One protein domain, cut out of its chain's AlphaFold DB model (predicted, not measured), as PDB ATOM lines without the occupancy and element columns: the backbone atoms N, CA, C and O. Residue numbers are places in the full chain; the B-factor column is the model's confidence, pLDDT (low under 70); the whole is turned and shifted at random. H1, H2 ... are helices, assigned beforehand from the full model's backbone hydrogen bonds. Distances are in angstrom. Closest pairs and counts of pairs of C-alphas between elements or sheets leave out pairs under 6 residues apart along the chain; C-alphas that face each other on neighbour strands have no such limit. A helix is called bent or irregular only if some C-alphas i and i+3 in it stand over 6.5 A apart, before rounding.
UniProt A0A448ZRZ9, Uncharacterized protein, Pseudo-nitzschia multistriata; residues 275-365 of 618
ATOM      1  N   GLU A 275      79.463 210.851 205.527       41.53
ATOM      2  CA  GLU A 275      79.365 210.015 204.322       41.53
ATOM      3  C   GLU A 275      79.057 210.843 203.063       41.53
ATOM      4  O   GLU A 275      79.693 210.656 202.024       41.53
ATOM      5  N   ILE A 276      78.159 211.829 203.164       43.03
ATOM      6  CA  ILE A 276      77.832 212.748 202.060       43.03
ATOM      7  C   ILE A 276      79.025 213.647 201.714       43.03
ATOM      8  O   ILE A 276      79.341 213.832 200.537       43.03
ATOM      9  N   MET A 277      79.713 214.195 202.720       40.53
ATOM     10  CA  MET A 277      80.903 215.018 202.488       40.53
ATOM     11  C   MET A 277      82.041 214.188 201.879       40.53
ATOM     12  O   MET A 277      82.678 214.626 200.925       40.53
ATOM     13  N   VAL A 278      82.266 212.963 202.349       43.62
ATOM     14  CA  VAL A 278      83.258 212.054 201.760       43.62
ATOM     15  C   VAL A 278      82.893 211.724 200.308       43.62
ATOM     16  O   VAL A 278      83.755 211.805 199.437       43.62
ATOM     17  N   GLY A 279      81.625 211.447 200.001       41.66
ATOM     18  CA  GLY A 279      81.181 211.188 198.627       41.66
ATOM     19  C   GLY A 279      81.374 212.381 197.682       41.66
ATOM     20  O   GLY A 279      81.917 212.220 196.590       41.66
ATOM     21  N   LEU A 280      80.985 213.587 198.108       43.94
ATOM     22  CA  LEU A 280      81.044 214.795 197.275       43.94
ATOM     23  C   LEU A 280      82.459 215.363 197.113       43.94
ATOM     24  O   LEU A 280      82.768 215.916 196.059       43.94
ATOM     25  N   PHE A 281      83.321 215.235 198.126       46.91
ATOM     26  CA  PHE A 281      84.672 215.806 198.093       46.91
ATOM     27  C   PHE A 281      85.753 214.779 197.736       46.91
ATOM     28  O   PHE A 281      86.667 215.102 196.979       46.91
ATOM     29  N   LEU A 282      85.663 213.542 198.238       51.81
ATOM     30  CA  LEU A 282      86.662 212.497 197.987       51.81
ATOM     31  C   LEU A 282      86.389 211.749 196.675       51.81
ATOM     32  O   LEU A 282      87.331 211.414 195.961       51.81
ATOM     33  N   GLY A 283      85.116 211.541 196.323       52.38
ATOM     34  CA  GLY A 283      84.697 210.838 195.106       52.38
ATOM     35  C   GLY A 283      85.289 211.428 193.817       52.38
ATOM     36  O   GLY A 283      85.951 210.698 193.076       52.38
ATOM     37  N   PRO A 284      85.158 212.743 193.553       56.25
ATOM     38  CA  PRO A 284      85.763 213.373 192.380       56.25
ATOM     39  C   PRO A 284      87.291 213.294 192.364       56.25
ATOM     40  O   PRO A 284      87.875 213.158 191.295       56.25
ATOM     41  N   ILE A 285      87.950 213.340 193.528       58.44
ATOM     42  CA  ILE A 285      89.412 213.210 193.625       58.44
ATOM     43  C   ILE A 285      89.841 211.778 193.298       58.44
ATOM     44  O   ILE A 285      90.791 211.584 192.543       58.44
ATOM     45  N   LEU A 286      89.136 210.770 193.816       56.91
ATOM     46  CA  LEU A 286      89.413 209.364 193.522       56.91
ATOM     47  C   LEU A 286      89.158 209.037 192.046       56.91
ATOM     48  O   LEU A 286      90.021 208.430 191.415       56.91
ATOM     49  N   LEU A 287      88.068 209.546 191.465       56.62
ATOM     50  CA  LEU A 287      87.778 209.425 190.032       56.62
ATOM     51  C   LEU A 287      88.785 210.184 189.161       56.62
ATOM     52  O   LEU A 287      89.185 209.709 188.102       56.62
ATOM     53  N   PHE A 288      89.245 211.349 189.610       63.94
ATOM     54  CA  PHE A 288      90.327 212.081 188.960       63.94
ATOM     55  C   PHE A 288      91.632 211.278 188.993       63.94
ATOM     56  O   PHE A 288      92.341 211.218 187.987       63.94
ATOM     57  N   LEU A 289      91.921 210.590 190.104       59.81
ATOM     58  CA  LEU A 289      93.014 209.624 190.187       59.81
ATOM     59  C   LEU A 289      92.749 208.380 189.311       59.81
ATOM     60  O   LEU A 289      93.704 207.831 188.776       59.81
ATOM     61  N   ASP A 290      91.507 207.910 189.130       56.59
ATOM     62  CA  ASP A 290      91.144 206.789 188.226       56.59
ATOM     63  C   ASP A 290      91.326 207.139 186.762       56.59
ATOM     64  O   ASP A 290      91.820 206.327 185.984       56.59
ATOM     65  N   PHE A 291      90.978 208.361 186.383       55.00
ATOM     66  CA  PHE A 291      91.155 208.816 185.022       55.00
ATOM     67  C   PHE A 291      92.628 209.112 184.742       55.00
ATOM     68  O   PHE A 291      93.192 208.616 183.769       55.00
ATOM     69  N   LEU A 292      93.294 209.892 185.597       59.41
ATOM     70  CA  LEU A 292      94.633 210.371 185.290       59.41
ATOM     71  C   LEU A 292      95.742 209.392 185.620       59.41
ATOM     72  O   LEU A 292      96.747 209.440 184.924       59.41
ATOM     73  N   PHE A 293      95.631 208.538 186.639       58.81
ATOM     74  CA  PHE A 293      96.767 207.700 187.027       58.81
ATOM     75  C   PHE A 293      97.081 206.616 185.986       58.81
ATOM     76  O   PHE A 293      98.208 206.615 185.497       58.81
ATOM     77  N   PRO A 294      96.129 205.777 185.527       57.44
ATOM     78  CA  PRO A 294      96.386 204.820 184.451       57.44
ATOM     79  C   PRO A 294      96.789 205.518 183.149       57.44
ATOM     80  O   PRO A 294      97.679 205.046 182.450       57.44
ATOM     81  N   HIS A 295      96.208 206.683 182.833       58.69
ATOM     82  CA  HIS A 295      96.602 207.463 181.654       58.69
ATOM     83  C   HIS A 295      97.997 208.079 181.789       58.69
ATOM     84  O   HIS A 295      98.736 208.116 180.809       58.69
ATOM     85  N   ALA A 296      98.384 208.550 182.974       58.81
ATOM     86  CA  ALA A 296      99.709 209.086 183.254       58.81
ATOM     87  C   ALA A 296     100.749 207.971 183.258       58.81
ATOM     88  O   ALA A 296     101.792 208.154 182.650       58.81
ATOM     89  N   MET A 297     100.436 206.814 183.841       56.81
ATOM     90  CA  MET A 297     101.249 205.602 183.784       56.81
ATOM     91  C   MET A 297     101.417 205.117 182.345       56.81
ATOM     92  O   MET A 297     102.538 204.930 181.891       56.81
ATOM     93  N   LYS A 298     100.331 205.033 181.572       57.03
ATOM     94  CA  LYS A 298     100.357 204.654 180.152       57.03
ATOM     95  C   LYS A 298     101.084 205.686 179.290       57.03
ATOM     96  O   LYS A 298     101.768 205.314 178.348       57.03
ATOM     97  N   LYS A 299     100.971 206.985 179.587       55.62
ATOM     98  CA  LYS A 299     101.681 208.064 178.875       55.62
ATOM     99  C   LYS A 299     103.158 208.134 179.255       55.62
ATOM    100  O   LYS A 299     103.976 208.416 178.387       55.62
ATOM    101  N   PHE A 300     103.489 207.879 180.518       53.09
ATOM    102  CA  PHE A 300     104.855 207.724 181.005       53.09
ATOM    103  C   PHE A 300     105.507 206.526 180.310       53.09
ATOM    104  O   PHE A 300     106.494 206.704 179.608       53.09
ATOM    105  N   SER A 301     104.831 205.375 180.352       51.22
ATOM    106  CA  SER A 301     105.203 204.131 179.674       51.22
ATOM    107  C   SER A 301     105.259 204.234 178.144       51.22
ATOM    108  O   SER A 301     106.002 203.484 177.534       51.22
ATOM    109  N   LYS A 302     104.502 205.142 177.505       49.12
ATOM    110  CA  LYS A 302     104.572 205.404 176.051       49.12
ATOM    111  C   LYS A 302     105.672 206.392 175.645       49.12
ATOM    112  O   LYS A 302     106.064 206.392 174.483       49.12
ATOM    113  N   LYS A 303     106.094 207.298 176.538       46.59
ATOM    114  CA  LYS A 303     107.158 208.285 176.257       46.59
ATOM    115  C   LYS A 303     108.549 207.668 176.369       46.59
ATOM    116  O   LYS A 303     109.443 208.074 175.639       46.59
ATOM    117  N   THR A 304     108.708 206.704 177.263       46.16
ATOM    118  CA  THR A 304     109.810 205.742 177.271       46.16
ATOM    119  C   THR A 304     109.459 204.685 176.228       46.16
ATOM    120  O   THR A 304     108.376 204.127 176.310       46.16
ATOM    121  N   SER A 305     110.254 204.439 175.191       38.09
ATOM    122  CA  SER A 305     109.757 203.760 173.977       38.09
ATOM    123  C   SER A 305     109.309 202.292 174.123       38.09
ATOM    124  O   SER A 305     108.892 201.721 173.119       38.09
ATOM    125  N   HIS A 306     109.305 201.681 175.317       47.88
ATOM    126  CA  HIS A 306     108.763 200.339 175.567       47.88
ATOM    127  C   HIS A 306     108.025 200.218 176.921       47.88
ATOM    128  O   HIS A 306     108.220 200.994 177.857       47.88
ATOM    129  N   LYS A 307     107.101 199.251 176.956       56.53
ATOM    130  CA  LYS A 307     106.089 198.950 177.980       56.53
ATOM    131  C   LYS A 307     106.703 198.500 179.322       56.53
ATOM    132  O   LYS A 307     106.695 197.316 179.609       56.53
ATOM    133  N   ASN A 308     107.242 199.420 180.126       65.38
ATOM    134  CA  ASN A 308     108.135 199.022 181.225       65.38
ATOM    135  C   ASN A 308     107.514 199.124 182.634       65.38
ATOM    136  O   ASN A 308     107.316 200.224 183.164       65.38
ATOM    137  N   THR A 309     107.357 197.986 183.312       63.69
ATOM    138  CA  THR A 309     107.117 197.865 184.760       63.69
ATOM    139  C   THR A 309     108.180 198.574 185.580       63.69
ATOM    140  O   THR A 309     107.858 199.099 186.644       63.69
ATOM    141  N   ALA A 310     109.407 198.733 185.068       76.38
ATOM    142  CA  ALA A 310     110.432 199.573 185.696       76.38
ATOM    143  C   ALA A 310     109.910 200.987 186.029       76.38
ATOM    144  O   ALA A 310     110.198 201.519 187.103       76.38
ATOM    145  N   GLY A 311     109.077 201.564 185.153       79.94
ATOM    146  CA  GLY A 311     108.423 202.852 185.371       79.94
ATOM    147  C   GLY A 311     107.387 202.841 186.498       79.94
ATOM    148  O   GLY A 311     107.334 203.771 187.302       79.94
ATOM    149  N   GLY A 312     106.595 201.770 186.598       80.12
ATOM    150  CA  GLY A 312     105.662 201.569 187.709       80.12
ATOM    151  C   GLY A 312     106.383 201.379 189.031       80.12
ATOM    152  O   GLY A 312     106.097 202.081 189.996       80.12
ATOM    153  N   VAL A 313     107.388 200.507 189.057       86.25
ATOM    154  CA  VAL A 313     108.180 200.221 190.253       86.25
ATOM    155  C   VAL A 313     108.879 201.486 190.763       86.25
ATOM    156  O   VAL A 313     108.807 201.768 191.957       86.25
ATOM    157  N   VAL A 314     109.505 202.296 189.897       90.56
ATOM    158  CA  VAL A 314     110.154 203.541 190.350       90.56
ATOM    159  C   VAL A 314     109.145 204.594 190.815       90.56
ATOM    160  O   VAL A 314     109.423 205.323 191.766       90.56
ATOM    161  N   ALA A 315     107.951 204.655 190.214       88.06
ATOM    162  CA  ALA A 315     106.880 205.534 190.681       88.06
ATOM    163  C   ALA A 315     106.388 205.131 192.079       88.06
ATOM    164  O   ALA A 315     106.210 205.994 192.940       88.06
ATOM    165  N   LEU A 316     106.235 203.828 192.327       87.62
ATOM    166  CA  LEU A 316     105.899 203.299 193.646       87.62
ATOM    167  C   LEU A 316     107.026 203.562 194.656       87.62
ATOM    168  O   LEU A 316     106.740 204.017 195.760       87.62
ATOM    169  N   ARG A 317     108.306 203.394 194.282       92.56
ATOM    170  CA  ARG A 317     109.437 203.769 195.154       92.56
ATOM    171  C   ARG A 317     109.427 205.260 195.488       92.56
ATOM    172  O   ARG A 317     109.634 205.617 196.642       92.56
ATOM    173  N   ALA A 318     109.130 206.128 194.519       93.38
ATOM    174  CA  ALA A 318     109.022 207.568 194.743       93.38
ATOM    175  C   ALA A 318     107.864 207.920 195.693       93.38
ATOM    176  O   ALA A 318     108.026 208.779 196.562       93.38
ATOM    177  N   LEU A 319     106.715 207.247 195.552       90.69
ATOM    178  CA  LEU A 319     105.569 207.379 196.453       90.69
ATOM    179  C   LEU A 319     105.939 206.959 197.885       90.69
ATOM    180  O   LEU A 319     105.717 207.727 198.820       90.69
ATOM    181  N   CYS A 320     106.549 205.781 198.027       89.25
ATOM    182  CA  CYS A 320     107.027 205.216 199.287       89.25
ATOM    183  C   CYS A 320     108.057 206.123 199.976       89.25
ATOM    184  O   CYS A 320     107.872 206.505 201.130       89.25
ATOM    185  N   ASN A 321     109.097 206.560 199.259       93.06
ATOM    186  CA  ASN A 321     110.129 207.465 199.778       93.06
ATOM    187  C   ASN A 321     109.553 208.826 200.218       93.06
ATOM    188  O   ASN A 321     110.023 209.424 201.179       93.06
ATOM    189  N   ALA A 322     108.520 209.337 199.542       89.94
ATOM    190  CA  ALA A 322     107.861 210.590 199.922       89.94
ATOM    191  C   ALA A 322     106.804 210.432 201.035       89.94
ATOM    192  O   ALA A 322     106.191 211.422 201.454       89.94
ATOM    193  N   SER A 323     106.537 209.207 201.492       84.50
ATOM    194  CA  SER A 323     105.574 208.956 202.559       84.50
ATOM    195  C   SER A 323     106.086 209.488 203.897       84.50
ATOM    196  O   SER A 323     107.237 209.266 204.267       84.50
ATOM    197  N   SER A 324     105.212 210.169 204.641       78.12
ATOM    198  CA  SER A 324     105.449 210.507 206.052       78.12
ATOM    199  C   SER A 324     105.249 209.302 206.970       78.12
ATOM    200  O   SER A 324     105.650 209.328 208.130       78.12
ATOM    201  N   ASP A 325     104.607 208.251 206.462       76.06
ATOM    202  CA  ASP A 325     104.466 206.997 207.170       76.06
ATOM    203  C   ASP A 325     105.770 206.201 207.071       76.06
ATOM    204  O   ASP A 325     106.112 205.666 206.011       76.06
ATOM    205  N   SER A 326     106.473 206.097 208.200       74.06
ATOM    206  CA  SER A 326     107.707 205.312 208.342       74.06
ATOM    207  C   SER A 326     107.575 203.855 207.869       74.06
ATOM    208  O   SER A 326     108.581 203.235 207.531       74.06
ATOM    209  N   ARG A 327     106.350 203.308 207.815       69.25
ATOM    210  CA  ARG A 327     106.051 201.950 207.315       69.25
ATOM    211  C   ARG A 327     106.336 201.808 205.846       69.25
ATOM    212  O   ARG A 327     106.910 200.818 205.403       69.25
ATOM    213  N   LEU A 328     105.908 202.824 205.114       75.44
ATOM    214  CA  LEU A 328     105.973 202.864 203.668       75.44
ATOM    215  C   LEU A 328     107.308 203.413 203.184       75.44
ATOM    216  O   LEU A 328     107.628 203.282 202.009       75.44
ATOM    217  N   HIS A 329     108.089 204.022 204.075       82.88
ATOM    218  CA  HIS A 329     109.332 204.671 203.707       82.88
ATOM    219  C   HIS A 329     110.366 203.672 203.174       82.88
ATOM    220  O   HIS A 329     110.692 202.672 203.823       82.88
ATOM    221  N   ILE A 330     110.885 203.981 201.988       85.88
ATOM    222  CA  ILE A 330     112.043 203.351 201.352       85.88
ATOM    223  C   ILE A 330     113.097 204.445 201.212       85.88
ATOM    224  O   ILE A 330     112.756 205.526 200.743       85.88
ATOM    225  N   ASP A 331     114.354 204.148 201.541       89.88
ATOM    226  CA  ASP A 331     115.481 205.079 201.402       89.88
ATOM    227  C   ASP A 331     115.965 205.159 199.940       89.88
ATOM    228  O   ASP A 331     117.100 204.795 199.627       89.88
ATOM    229  N   ASP A 332     115.096 205.605 199.026       95.44
ATOM    230  CA  ASP A 332     115.403 205.863 197.609       95.44
ATOM    231  C   ASP A 332     115.106 207.331 197.250       95.44
ATOM    232  O   ASP A 332     114.088 207.644 196.615       95.44
ATOM    233  N   PRO A 333     116.004 208.263 197.627       95.06
ATOM    234  CA  PRO A 333     115.793 209.692 197.407       95.06
ATOM    235  C   PRO A 333     115.815 210.076 195.922       95.06
ATOM    236  O   PRO A 333     115.385 211.173 195.562       95.06
ATOM    237  N   TYR A 334     116.310 209.194 195.050       95.94
ATOM    238  CA  TYR A 334     116.472 209.464 193.626       95.94
ATOM    239  C   TYR A 334     115.308 208.937 192.784       95.94
ATOM    240  O   TYR A 334     115.146 209.400 191.657       95.94
ATOM    241  N   ALA A 335     114.429 208.078 193.319       94.00
ATOM    242  CA  ALA A 335     113.236 207.595 192.613       94.00
ATOM    243  C   ALA A 335     112.366 208.733 192.040       94.00
ATOM    244  O   ALA A 335     111.856 208.647 190.921       94.00
ATOM    245  N   ILE A 336     112.251 209.856 192.761       91.88
ATOM    246  CA  ILE A 336     111.504 211.045 192.311       91.88
ATOM    247  C   ILE A 336     112.037 211.632 190.996       91.88
ATOM    248  O   ILE A 336     111.276 212.271 190.269       91.88
ATOM    249  N   ARG A 337     113.318 211.401 190.658       91.50
ATOM    250  CA  ARG A 337     113.940 211.876 189.412       91.50
ATOM    251  C   ARG A 337     113.306 211.253 188.174       91.50
ATOM    252  O   ARG A 337     113.161 211.907 187.146       91.50
ATOM    253  N   PHE A 338     112.835 210.021 188.304       89.38
ATOM    254  CA  PHE A 338     112.219 209.291 187.206       89.38
ATOM    255  C   PHE A 338     110.770 209.703 186.969       89.38
ATOM    256  O   PHE A 338     110.281 209.519 185.862       89.38
ATOM    257  N   VAL A 339     110.123 210.352 187.944       85.69
ATOM    258  CA  VAL A 339     108.740 210.849 187.862       85.69
ATOM    259  C   VAL A 339     108.658 212.376 188.008       85.69
ATOM    260  O   VAL A 339     107.700 212.907 188.560       85.69
ATOM    261  N   GLN A 340     109.661 213.114 187.516       74.75
ATOM    262  CA  GLN A 340     109.765 214.580 187.667       74.75
ATOM    263  C   GLN A 340     108.686 215.399 186.952       74.75
ATOM    264  O   GLN A 340     108.504 216.577 187.255       74.75
ATOM    265  N   ARG A 341     107.990 214.827 185.968       70.38
ATOM    266  CA  ARG A 341     107.023 215.560 185.141       70.38
ATOM    267  C   ARG A 341     105.693 214.822 185.083       70.38
ATOM    268  O   ARG A 341     105.645 213.597 185.028       70.38
ATOM    269  N   GLY A 342     104.608 215.588 185.023       73.44
ATOM    270  CA  GLY A 342     103.251 215.061 184.883       73.44
ATOM    271  C   GLY A 342     102.571 214.735 186.211       73.44
ATOM    272  O   GLY A 342     103.011 215.142 187.283       73.44
ATOM    273  N   VAL A 343     101.451 214.020 186.118       73.56
ATOM    274  CA  VAL A 343     100.532 213.787 187.244       73.56
ATOM    275  C   VAL A 343     101.208 213.032 188.387       73.56
ATOM    276  O   VAL A 343     101.000 213.390 189.541       73.56
ATOM    277  N   LEU A 344     102.072 212.059 188.083       78.50
ATOM    278  CA  LEU A 344     102.813 211.300 189.096       78.50
ATOM    279  C   LEU A 344     103.674 212.208 189.979       78.50
ATOM    280  O   LEU A 344     103.706 212.021 191.190       78.50
ATOM    281  N   HIS A 345     104.297 213.242 189.405       84.31
ATOM    282  CA  HIS A 345     105.063 214.216 190.180       84.31
ATOM    283  C   HIS A 345     104.185 214.957 191.194       84.31
ATOM    284  O   HIS A 345     104.548 215.104 192.360       84.31
ATOM    285  N   ILE A 346     103.011 215.408 190.744       84.06
ATOM    286  CA  ILE A 346     102.040 216.143 191.563       84.06
ATOM    287  C   ILE A 346     101.515 215.242 192.684       84.06
ATOM    288  O   ILE A 346     101.465 215.669 193.838       84.06
ATOM    289  N   VAL A 347     101.180 213.990 192.353       84.62
ATOM    290  CA  VAL A 347     100.745 212.982 193.325       84.62
ATOM    291  C   VAL A 347     101.830 212.768 194.370       84.62
ATOM    292  O   VAL A 347     101.544 212.937 195.546       84.62
ATOM    293  N   VAL A 348     103.079 212.502 193.970       87.50
ATOM    294  CA  VAL A 348     104.190 212.267 194.908       87.50
ATOM    295  C   VAL A 348     104.506 213.505 195.757       87.50
ATOM    296  O   VAL A 348     104.896 213.366 196.911       87.50
ATOM    297  N   LYS A 349     104.312 214.733 195.269       86.69
ATOM    298  CA  LYS A 349     104.583 215.949 196.063       86.69
ATOM    299  C   LYS A 349     103.455 216.319 197.034       86.69
ATOM    300  O   LYS A 349     103.746 216.834 198.113       86.69
ATOM    301  N   SER A 350     102.196 216.010 196.725       86.38
ATOM    302  CA  SER A 350     101.046 216.342 197.581       86.38
ATOM    303  C   SER A 350     100.754 215.259 198.624       86.38
ATOM    304  O   SER A 350     100.427 214.134 198.270       86.38
ATOM    305  N   ALA A 351     100.804 215.599 199.918       84.19
ATOM    306  CA  ALA A 351     100.537 214.643 201.001       84.19
ATOM    307  C   ALA A 351      99.143 214.001 200.910       84.19
ATOM    308  O   ALA A 351      99.010 212.792 201.086       84.19
ATOM    309  N   VAL A 352      98.126 214.797 200.564       80.44
ATOM    310  CA  VAL A 352      96.744 214.319 200.412       80.44
ATOM    311  C   VAL A 352      96.628 213.366 199.224       80.44
ATOM    312  O   VAL A 352      96.085 212.273 199.365       80.44
ATOM    313  N   LEU A 353      97.171 213.742 198.061       82.31
ATOM    314  CA  LEU A 353      97.091 212.891 196.871       82.31
ATOM    315  C   LEU A 353      97.914 211.615 197.031       82.31
ATOM    316  O   LEU A 353      97.454 210.564 196.600       82.31
ATOM    317  N   ARG A 354      99.085 211.679 197.681       86.31
ATOM    318  CA  ARG A 354      99.858 210.485 198.047       86.31
ATOM    319  C   ARG A 354      99.037 209.532 198.898       86.31
ATOM    320  O   ARG A 354      98.951 208.365 198.550       86.31
ATOM    321  N   TYR A 355      98.428 210.028 199.975       79.12
ATOM    322  CA  TYR A 355      97.642 209.197 200.885       79.12
ATOM    323  C   TYR A 355      96.483 208.499 200.162       79.12
ATOM    324  O   TYR A 355      96.332 207.282 200.257       79.12
ATOM    325  N   LEU A 356      95.717 209.251 199.367       76.88
ATOM    326  CA  LEU A 356      94.625 208.690 198.568       76.88
ATOM    327  C   LEU A 356      95.129 207.683 197.528       76.88
ATOM    328  O   LEU A 356      94.504 206.644 197.324       76.88
ATOM    329  N   MET A 357      96.272 207.961 196.898       79.00
ATOM    330  CA  MET A 357      96.899 207.045 195.948       79.00
ATOM    331  C   MET A 357      97.349 205.747 196.623       79.00
ATOM    332  O   MET A 357      97.123 204.674 196.077       79.00
ATOM    333  N   THR A 358      97.951 205.825 197.809       78.75
ATOM    334  CA  THR A 358      98.354 204.656 198.598       78.75
ATOM    335  C   THR A 358      97.151 203.784 198.942       78.75
ATOM    336  O   THR A 358      97.184 202.593 198.656       78.75
ATOM    337  N   LEU A 359      96.068 204.368 199.474       74.00
ATOM    338  CA  LEU A 359      94.841 203.617 199.778       74.00
ATOM    339  C   LEU A 359      94.288 202.914 198.540       74.00
ATOM    340  O   LEU A 359      93.901 201.752 198.583       74.00
ATOM    341  N   LYS A 360      94.279 203.625 197.416       73.56
ATOM    342  CA  LYS A 360      93.801 203.088 196.153       73.56
ATOM    343  C   LYS A 360      94.660 201.933 195.640       73.56
ATOM    344  O   LYS A 360      94.105 200.945 195.174       73.56
ATOM    345  N   LEU A 361      95.985 202.052 195.717       73.12
ATOM    346  CA  LEU A 361      96.902 200.983 195.317       73.12
ATOM    347  C   LEU A 361      96.702 199.731 196.162       73.12
ATOM    348  O   LEU A 361      96.714 198.645 195.603       73.12
ATOM    349  N   GLU A 362      96.459 199.869 197.464       70.81
ATOM    350  CA  GLU A 362      96.161 198.717 198.324       70.81
ATOM    351  C   GLU A 362      94.833 198.036 197.966       70.81
ATOM    352  O   GLU A 362      94.710 196.823 198.092       70.81
ATOM    353  N   VAL A 363      93.841 198.791 197.483       69.19
ATOM    354  CA  VAL A 363      92.562 198.220 197.028       69.19
ATOM    355  C   VAL A 363      92.686 197.566 195.648       69.19
ATOM    356  O   VAL A 363      92.106 196.512 195.424       69.19
ATOM    357  N   GLN A 364      93.405 198.191 194.710       68.94
ATOM    358  CA  GLN A 364      93.498 197.730 193.315       68.94
ATOM    359  C   GLN A 364      94.590 196.687 193.085       68.94
ATOM    360  O   GLN A 364      94.459 195.841 192.210       68.94
ATOM    361  N   HIS A 365      95.685 196.779 193.832       70.31
ATOM    362  CA  HIS A 365      96.853 195.908 193.735       70.31
ATOM    363  C   HIS A 365      97.275 195.470 195.141       70.31
ATOM    364  O   HIS A 365      98.354 195.853 195.619       70.31
TER     365      HIS A 365
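AT A GLANCE: This is residues 275 to 365 of the 618 residues of an uncharacterized protein of Pseudo-nitzschia multistriata (UniProt A0A448ZRZ9). One long helix, H1, whose two arms run nearly straight, makes the longest axis, and four shorter helices, H2 to H5, gather in a small cluster over one side of it. H2, with the very short H3 packed on it, stands over the far end of H1, and H5 crosses close to H1a, while the beginning of H1, residues 275 to 281, sticks out alone. The printed part has 91 residues with five named helices, H1 H2 H3 H4 H5 in that order, and no named strand; its class is all helix. It is compact, with a radius of gyration of the C-alphas of 13.3 A, and spans 42 by 30 by 22 A.

IN THESE COORDINATES: H1, residues 275 to 303, was assigned as one helix by its hydrogen bonds, but is bent: C-alphas 291 and 294 are 6.6 A apart. Arm H1a, residues 275 to 291, starts at C-alpha 275 (79.365, 210.015, 204.322), measures 22.6 A and has a kink of 36 degrees near residue 282. Arm H1b, residues 294 to 303, measures 14.0 A and ends at C-alpha 303 (107.158, 208.285, 176.257). H2 is residues 309 to 321, 18.1 A; H3, residues 335 to 338, 5.8 A; H4, residues 343 to 349, 9.9 A. H5, residues 351 to 364, measures 19.9 A and ends at C-alpha 364 (93.498, 197.730, 193.315).

HOW THE PARTS SIT: H1a and H1b stand at a shallow tilt of 20 degrees. H1b touches H2, whose residues 311 to 312 alone take part; the closest C-alphas, of Ser 301 and Gly 311, are 6.7 A apart, at a steep tilt of 59 degrees, opposite ways. H1b and H4 only just touch, with 3 pairs of C-alphas within 8 A, the closest being Ala 296 and Val 343 at 6.2 A. H1a and H5 are close but not clearly touching, the C-alphas of Leu 286 and Leu 356 being the closest at 7.3 A, about perpendicular at 78 degrees. H2 touches H3, closest at the C-alphas of Ala 318 and Ala 335, 4.7 A. H4 and H5 touch only at the corner, closest at the C-alphas of Val 347 and Leu 353, 5.1 A. Every O i to N i+4 pair is within hydrogen-bond range in H1b, H2, H4 and H5, and 11 of 13 in H1a; H3 is too short for such a pair.

THE WHOLE: The C-alphas of Ile 276 and Ser 305 are the two farthest apart, 43.5 A. The printed part has no cut. The link from H2 to H3, residues 322 to 334, is long. Mean pLDDT of the printed part is 71.1; residues 275 to 309, 327 and 363 to 364 are under 70.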